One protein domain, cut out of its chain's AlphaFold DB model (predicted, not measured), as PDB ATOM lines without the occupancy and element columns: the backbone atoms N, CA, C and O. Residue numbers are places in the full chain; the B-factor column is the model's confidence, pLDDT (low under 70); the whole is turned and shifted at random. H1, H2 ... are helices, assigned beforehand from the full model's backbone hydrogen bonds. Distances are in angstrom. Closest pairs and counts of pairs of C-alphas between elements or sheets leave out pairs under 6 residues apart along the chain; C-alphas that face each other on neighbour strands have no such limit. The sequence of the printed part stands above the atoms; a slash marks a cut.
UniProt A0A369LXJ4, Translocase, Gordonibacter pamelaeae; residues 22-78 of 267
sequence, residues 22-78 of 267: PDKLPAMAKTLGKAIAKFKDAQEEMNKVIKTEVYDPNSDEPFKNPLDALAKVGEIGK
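AT A GLANCE: This is residues 22 to 78 of the 267 residues of the protein "Translocase" of Gordonibacter pamelaeae (UniProt A0A369LXJ4). One long helix, H1, makes the long axis of the model, and a short helix, H2, folds back beside the last part of it after a loop. The first part of H1 sticks out bare, with residues 22 to 41 standing free. The printed part has 57 residues with two named helices, H1 then H2, and no named strand: all helix. It is extended, a rod of 57 by 23 by 11 A with a radius of gyration of the C-alphas of 16.7 A.

HOW THE PARTS SIT: H1, residues 24 to 54, touches H2, residues 66 to 78, with its residues 46 to 54 alone. The closest C-alphas, those of Val 49 and Ala 69, are 7.0 A apart. The two run opposite ways at a steep tilt of 49 degrees. Every O i to N i+4 pair is within hydrogen-bond range in H1, and 8 of 9 in H2.

IN THESE COORDINATES: H1 measures 42.7 A from C-alpha 24 at (168.532, 239.813, 236.508) to C-alpha 54 at (145.695, 203.744, 235.216). H2 measures 19.4 A and ends with C-alpha 78 at (138.707, 223.236, 237.957).

THE WHOLE: The C-alphas farthest apart, those of Pro 22 and Asp 60, are 57.1 A apart. The printed part has no cut. The link from H1 to H2, 11 residues, is long. Confidence is low, with pLDDT under 70, at residues 53 to 64, 66 to 67, 72 and 76 to 78.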
ATOM      1  N   PRO A  22     173.765 241.395 238.434       93.38
ATOM      2  CA  PRO A  22     173.397 240.794 239.715       93.38
ATOM      3  C   PRO A  22     171.921 240.583 239.942       93.38
ATOM      4  O   PRO A  22     171.537 239.634 240.613       93.38
ATOM      5  N   ASP A  23     171.107 241.482 239.404       93.81
ATOM      6  CA  ASP A  23     169.693 241.560 239.740       93.81
ATOM      7  C   ASP A  23     168.836 240.731 238.781       93.81
ATOM      8  O   ASP A  23     167.765 240.241 239.150       93.81
ATOM      9  N   LYS A  24     169.302 240.524 237.539       93.19
ATOM     10  CA  LYS A  24     168.532 239.813 236.508       93.19
ATOM     11  C   LYS A  24     168.601 238.303 236.666       93.19
ATOM     12  O   LYS A  24     167.562 237.656 236.563       93.19
ATOM     13  N   LEU A  25     169.768 237.734 236.972       93.38
ATOM     14  CA  LEU A  25     169.901 236.293 237.224       93.38
ATOM     15  C   LEU A  25     168.991 235.782 238.362       93.38
ATOM     16  O   LEU A  25     168.259 234.820 238.126       93.38
ATOM     17  N   PRO A  26     168.930 236.405 239.559       92.12
ATOM     18  CA  PRO A  26     168.034 235.960 240.622       92.12
ATOM     19  C   PRO A  26     166.563 236.246 240.309       92.12
ATOM     20  O   PRO A  26     165.698 235.478 240.730       92.12
ATOM     21  N   ALA A  27     166.245 237.311 239.565       95.12
ATOM     22  CA  ALA A  27     164.882 237.549 239.097       95.12
ATOM     23  C   ALA A  27     164.415 236.430 238.146       95.12
ATOM     24  O   ALA A  27     163.333 235.880 238.348       95.12
ATOM     25  N   MET A  28     165.255 236.034 237.183       95.00
ATOM     26  CA  MET A  28     164.972 234.932 236.253       95.00
ATOM     27  C   MET A  28     164.952 233.572 236.953       95.00
ATOM     28  O   MET A  28     164.091 232.747 236.671       95.00
ATOM     29  N   ALA A  29     165.835 233.344 237.927       95.38
ATOM     30  CA  ALA A  29     165.807 232.130 238.736       95.38
ATOM     31  C   ALA A  29     164.517 232.023 239.565       95.38
ATOM     32  O   ALA A  29     163.961 230.936 239.690       95.38
ATOM     33  N   LYS A  30     163.985 233.135 240.095       96.56
ATOM     34  CA  LYS A  30     162.702 233.146 240.819       96.56
ATOM     35  C   LYS A  30     161.519 232.840 239.904       96.56
ATOM     36  O   LYS A  30     160.612 232.122 240.319       96.56
ATOM     37  N   THR A  31     161.488 233.381 238.686       96.50
ATOM     38  CA  THR A  31     160.390 233.125 237.738       96.50
ATOM     39  C   THR A  31     160.460 231.709 237.179       96.50
ATOM     40  O   THR A  31     159.470 230.981 237.242       96.50
ATOM     41  N   LEU A  32     161.638 231.283 236.724       96.81
ATOM     42  CA  LEU A  32     161.870 229.937 236.211       96.81
ATOM     43  C   LEU A  32     161.707 228.886 237.314       96.81
ATOM     44  O   LEU A  32     161.090 227.855 237.085       96.81
ATOM     45  N   GLY A  33     162.169 229.170 238.532       96.31
ATOM     46  CA  GLY A  33     161.987 228.301 239.694       96.31
ATOM     47  C   GLY A  33     160.514 228.094 240.042       96.31
ATOM     48  O   GLY A  33     160.097 226.963 240.259       96.31
ATOM     49  N   LYS A  34     159.692 229.154 240.008       96.94
ATOM     50  CA  LYS A  34     158.234 229.036 240.187       96.94
ATOM     51  C   LYS A  34     157.571 228.224 239.071       96.94
ATOM     52  O   LYS A  34     156.627 227.492 239.352       96.94
ATOM     53  N   ALA A  35     158.034 228.365 237.828       97.12
ATOM     54  CA  ALA A  35     157.518 227.591 236.699       97.12
ATOM     55  C   ALA A  35     157.888 226.105 236.820       97.12
ATOM     56  O   ALA A  35     157.027 225.248 236.655       97.12
ATOM     57  N   ILE A  36     159.140 225.803 237.178       97.06
ATOM     58  CA  ILE A  36     159.609 224.435 237.425       97.06
ATOM     59  C   ILE A  36     158.868 223.815 238.610       97.06
ATOM     60  O   ILE A  36     158.495 222.652 238.516       97.06
ATOM     61  N   ALA A  37     158.630 224.569 239.688       96.56
ATOM     62  CA  ALA A  37     157.864 224.101 240.842       96.56
ATOM     63  C   ALA A  37     156.437 223.714 240.437       96.56
ATOM     64  O   ALA A  37     156.070 222.560 240.588       96.56
ATOM     65  N   LYS A  38     155.695 224.613 239.771       96.00
ATOM     66  CA  LYS A  38     154.339 224.302 239.284       96.00
ATOM     67  C   LYS A  38     154.301 223.143 238.293       96.00
ATOM     68  O   LYS A  38     153.360 222.362 238.290       96.00
ATOM     69  N   PHE A  39     155.310 223.038 237.432       95.69
ATOM     70  CA  PHE A  39     155.427 221.904 236.524       95.69
ATOM     71  C   PHE A  39     155.698 220.605 237.284       95.69
ATOM     72  O   PHE A  39     155.174 219.568 236.899       95.69
ATOM     73  N   LYS A  40     156.487 220.650 238.364       95.38
ATOM     74  CA  LYS A  40     156.721 219.500 239.239       95.38
ATOM     75  C   LYS A  40     155.441 219.092 239.964       95.38
ATOM     76  O   LYS A  40     155.108 217.920 239.910       95.38
ATOM     77  N   ASP A  41     154.704 220.051 240.518       95.25
ATOM     78  CA  ASP A  41     153.425 219.811 241.196       95.25
ATOM     79  C   ASP A  41     152.416 219.155 240.236       95.25
ATOM     80  O   ASP A  41     151.866 218.099 240.532       95.25
ATOM     81  N   ALA A  42     152.270 219.698 239.021       94.00
ATOM     82  CA  ALA A  42     151.414 219.117 237.985       94.00
ATOM     83  C   ALA A  42     151.912 217.739 237.511       94.00
ATOM     84  O   ALA A  42     151.115 216.843 237.236       94.00
ATOM     85  N   GLN A  43     153.232 217.537 237.420       93.56
ATOM     86  CA  GLN A  43     153.801 216.217 237.150       93.56
ATOM     87  C   GLN A  43     153.469 215.237 238.271       93.56
ATOM     88  O   GLN A  43     153.182 214.084 237.976       93.56
ATOM     89  N   GLU A  44     153.540 215.645 239.534       92.50
ATOM     90  CA  GLU A  44     153.238 214.797 240.686       92.50
ATOM     91  C   GLU A  44     151.756 214.436 240.738       92.50
ATOM     92  O   GLU A  44     151.438 213.267 240.930       92.50
ATOM     93  N   GLU A  45     150.866 215.387 240.469       88.50
ATOM     94  CA  GLU A  45     149.426 215.163 240.353       88.50
ATOM     95  C   GLU A  45     149.093 214.211 239.195       88.50
ATOM     96  O   GLU A  45     148.440 213.190 239.399       88.50
ATOM     97  N   MET A  46     149.646 214.457 238.002       86.81
ATOM     98  CA  MET A  46     149.475 213.573 236.846       86.81
ATOM     99  C   MET A  46     150.049 212.176 237.121       86.81
ATOM    100  O   MET A  46     149.421 211.169 236.809       86.81
ATOM    101  N   ASN A  47     151.232 212.086 237.739       87.44
ATOM    102  CA  ASN A  47     151.819 210.805 238.135       87.44
ATOM    103  C   ASN A  47     150.989 210.102 239.212       87.44
ATOM    104  O   ASN A  47     150.972 208.874 239.227       87.44
ATOM    105  N   LYS A  48     150.335 210.842 240.112       85.62
ATOM    106  CA  LYS A  48     149.441 210.289 241.131       85.62
ATOM    107  C   LYS A  48     148.211 209.692 240.461       85.62
ATOM    108  O   LYS A  48     148.006 208.503 240.640       85.62
ATOM    109  N   VAL A  49     147.514 210.446 239.609       80.44
ATOM    110  CA  VAL A  49     146.361 209.968 238.821       80.44
ATOM    111  C   VAL A  49     146.733 208.743 237.983       80.44
ATOM    112  O   VAL A  49     146.067 207.717 238.054       80.44
ATOM    113  N   ILE A  50     147.854 208.776 237.257       79.31
ATOM    114  CA  ILE A  50     148.304 207.629 236.450       79.31
ATOM    115  C   ILE A  50     148.597 206.405 237.331       79.31
ATOM    116  O   ILE A  50     148.249 205.286 236.967       79.31
ATOM    117  N   LYS A  51     149.218 206.583 238.503       74.69
ATOM    118  CA  LYS A  51     149.540 205.469 239.408       74.69
ATOM    119  C   LYS A  51     148.358 204.974 240.239       74.69
ATOM    120  O   LYS A  51     148.452 203.874 240.762       74.69
ATOM    121  N   THR A  52     147.306 205.771 240.417       70.38
ATOM    122  CA  THR A  52     146.114 205.383 241.189       70.38
ATOM    123  C   THR A  52     144.972 204.895 240.309       70.38
ATOM    124  O   THR A  52     144.201 204.050 240.751       70.38
ATOM    125  N   GLU A  53     144.841 205.412 239.085       64.06
ATOM    126  CA  GLU A  53     143.704 205.127 238.200       64.06
ATOM    127  C   GLU A  53     144.093 204.263 237.001       64.06
ATOM    128  O   GLU A  53     143.349 203.355 236.640       64.06
ATOM    129  N   VAL A  54     145.260 204.505 236.396       60.91
ATOM    130  CA  VAL A  54     145.695 203.744 235.216       60.91
ATOM    131  C   VAL A  54     146.415 202.467 235.640       60.91
ATOM    132  O   VAL A  54     146.108 201.416 235.092       60.91
ATOM    133  N   TYR A  55     147.303 202.539 236.637       59.84
ATOM    134  CA  TYR A  55     148.047 201.396 237.164       59.84
ATOM    135  C   TYR A  55     147.379 200.819 238.415       59.84
ATOM    136  O   TYR A  55     147.564 201.316 239.522       59.84
ATOM    137  N   ASP A  56     146.613 199.747 238.237       63.38
ATOM    138  CA  ASP A  56     146.085 198.952 239.341       63.38
ATOM    139  C   ASP A  56     146.963 197.703 239.519       63.38
ATOM    140  O   ASP A  56     146.854 196.767 238.725       63.38
ATOM    141  N   PRO A  57     147.855 197.664 240.525       61.31
ATOM    142  CA  PRO A  57     148.754 196.531 240.733       61.31
ATOM    143  C   PRO A  57     148.028 195.230 241.115       61.31
ATOM    144  O   PRO A  57     148.686 194.196 241.191       61.31
ATOM    145  N   ASN A  58     146.712 195.269 241.368       59.75
ATOM    146  CA  ASN A  58     145.896 194.111 241.736       59.75
ATOM    147  C   ASN A  58     144.847 193.721 240.672       59.75
ATOM    148  O   ASN A  58     144.030 192.846 240.950       59.75
ATOM    149  N   SER A  59     144.846 194.340 239.483       57.53
ATOM    150  CA  SER A  59     143.956 193.972 238.366       57.53
ATOM    151  C   SER A  59     144.735 193.351 237.199       57.53
ATOM    152  O   SER A  59     145.852 193.767 236.901       57.53
ATOM    153  N   ASP A  60     144.116 192.397 236.496       59.00
ATOM    154  CA  ASP A  60     144.722 191.647 235.378       59.00
ATOM    155  C   ASP A  60     145.028 192.503 234.124       59.00
ATOM    156  O   ASP A  60     145.799 192.087 233.259       59.00
ATOM    157  N   GLU A  61     144.499 193.730 234.042       64.88
ATOM    158  CA  GLU A  61     144.805 194.710 232.991       64.88
ATOM    159  C   GLU A  61     145.314 196.029 233.615       64.88
ATOM    160  O   GLU A  61     144.524 196.883 234.024       64.88
ATOM    161  N   PRO A  62     146.642 196.232 233.702       62.00
ATOM    162  CA  PRO A  62     147.263 197.299 234.498       62.00
ATOM    163  C   PRO A  62     147.241 198.688 233.832       62.00
ATOM    164  O   PRO A  62     148.017 199.558 234.225       62.00
ATOM    165  N   PHE A  63     146.409 198.892 232.804       59.28
ATOM    166  CA  PHE A  63     146.238 200.172 232.115       59.28
ATOM    167  C   PHE A  63     144.755 200.408 231.820       59.28
ATOM    168  O   PHE A  63     144.248 199.999 230.777       59.28
ATOM    169  N   LYS A  64     144.046 201.084 232.727       68.12
ATOM    170  CA  LYS A  64     142.662 201.517 232.469       68.12
ATOM    171  C   LYS A  64     142.634 202.669 231.453       68.12
ATOM    172  O   LYS A  64     143.589 203.438 231.327       68.12
ATOM    173  N   ASN A  65     141.539 202.738 230.691       70.56
ATOM    174  CA  ASN A  65     141.396 203.537 229.471       70.56
ATOM    175  C   ASN A  65     141.868 205.003 229.624       70.56
ATOM    176  O   ASN A  65     141.341 205.737 230.460       70.56
ATOM    177  N   PRO A  66     142.781 205.486 228.760       68.12
ATOM    178  CA  PRO A  66     143.431 206.796 228.900       68.12
ATOM    179  C   PRO A  66     142.482 207.998 228.747       68.12
ATOM    180  O   PRO A  66     142.838 209.116 229.120       68.12
ATOM    181  N   LEU A  67     141.284 207.786 228.194       69.00
ATOM    182  CA  LEU A  67     140.262 208.826 228.042       69.00
ATOM    183  C   LEU A  67     139.648 209.260 229.378       69.00
ATOM    184  O   LEU A  67     139.324 210.435 229.532       69.00
ATOM    185  N   ASP A  68     139.525 208.341 230.335       71.12
ATOM    186  CA  ASP A  68     138.913 208.622 231.636       71.12
ATOM    187  C   ASP A  68     139.857 209.457 232.519       71.12
ATOM    188  O   ASP A  68     139.480 210.503 233.049       71.12
ATOM    189  N   ALA A  69     141.145 209.097 232.520       70.50
ATOM    190  CA  ALA A  69     142.199 209.871 233.178       70.50
ATOM    191  C   ALA A  69     142.304 211.307 232.624       70.50
ATOM    192  O   ALA A  69     142.510 212.260 233.376       70.50
ATOM    193  N   LEU A  70     142.127 211.495 231.310       71.00
ATOM    194  CA  LEU A  70     142.163 212.826 230.695       71.00
ATOM    195  C   LEU A  70     140.938 213.676 231.074       71.00
ATOM    196  O   LEU A  70     141.076 214.877 231.313       71.00
ATOM    197  N   ALA A  71     139.754 213.062 231.155       77.94
ATOM    198  CA  ALA A  71     138.536 213.737 231.592       77.94
ATOM    199  C   ALA A  71     138.632 214.184 233.062       77.94
ATOM    200  O   ALA A  71     138.260 215.315 233.380       77.94
ATOM    201  N   LYS A  72     139.202 213.349 233.943       67.69
ATOM    202  CA  LYS A  72     139.348 213.670 235.368       67.69
ATOM    203  C   LYS A  72     140.434 214.717 235.645       67.69
ATOM    204  O   LYS A  72     140.195 215.614 236.444       67.69
ATOM    205  N   VAL A  73     141.570 214.700 234.938       74.12
ATOM    206  CA  VAL A  73     142.583 215.783 235.018       74.12
ATOM    207  C   VAL A  73     141.999 217.130 234.565       74.12
ATOM    208  O   VAL A  73     142.304 218.174 235.142       74.12
ATOM    209  N   GLY A  74     141.102 217.113 233.572       74.88
ATOM    210  CA  GLY A  74     140.331 218.291 233.163       74.88
ATOM    211  C   GLY A  74     139.360 218.812 234.234       74.88
ATOM    212  O   GLY A  74     139.062 220.010 234.248       74.88
ATOM    213  N   GLU A  75     138.892 217.948 235.138       70.19
ATOM    214  CA  GLU A  75     138.111 218.339 236.317       70.19
ATOM    215  C   GLU A  75     138.979 218.841 237.475       70.19
ATOM    216  O   GLU A  75     138.642 219.872 238.053       70.19
ATOM    217  N   ILE A  76     140.112 218.198 237.782       66.50
ATOM    218  CA  ILE A  76     140.954 218.579 238.934       66.50
ATOM    219  C   ILE A  76     141.488 220.014 238.779       66.50
ATOM    220  O   ILE A  76     141.380 220.822 239.700       66.50
ATOM    221  N   GLY A  77     141.878 220.416 237.559       63.03
ATOM    222  CA  GLY A  77     142.252 221.806 237.257       63.03
ATOM    223  C   GLY A  77     141.129 222.846 237.451       63.03
ATOM    224  O   GLY A  77     141.376 224.053 237.364       63.03
ATOM    225  N   LYS A  78     139.890 222.405 237.696       58.75
ATOM    226  CA  LYS A  78     138.707 223.236 237.957       58.75
ATOM    227  C   LYS A  78     138.354 223.303 239.448       58.75
ATOM    228  O   LYS A  78     137.806 224.323 239.872       58.75
TER     229      LYS A  78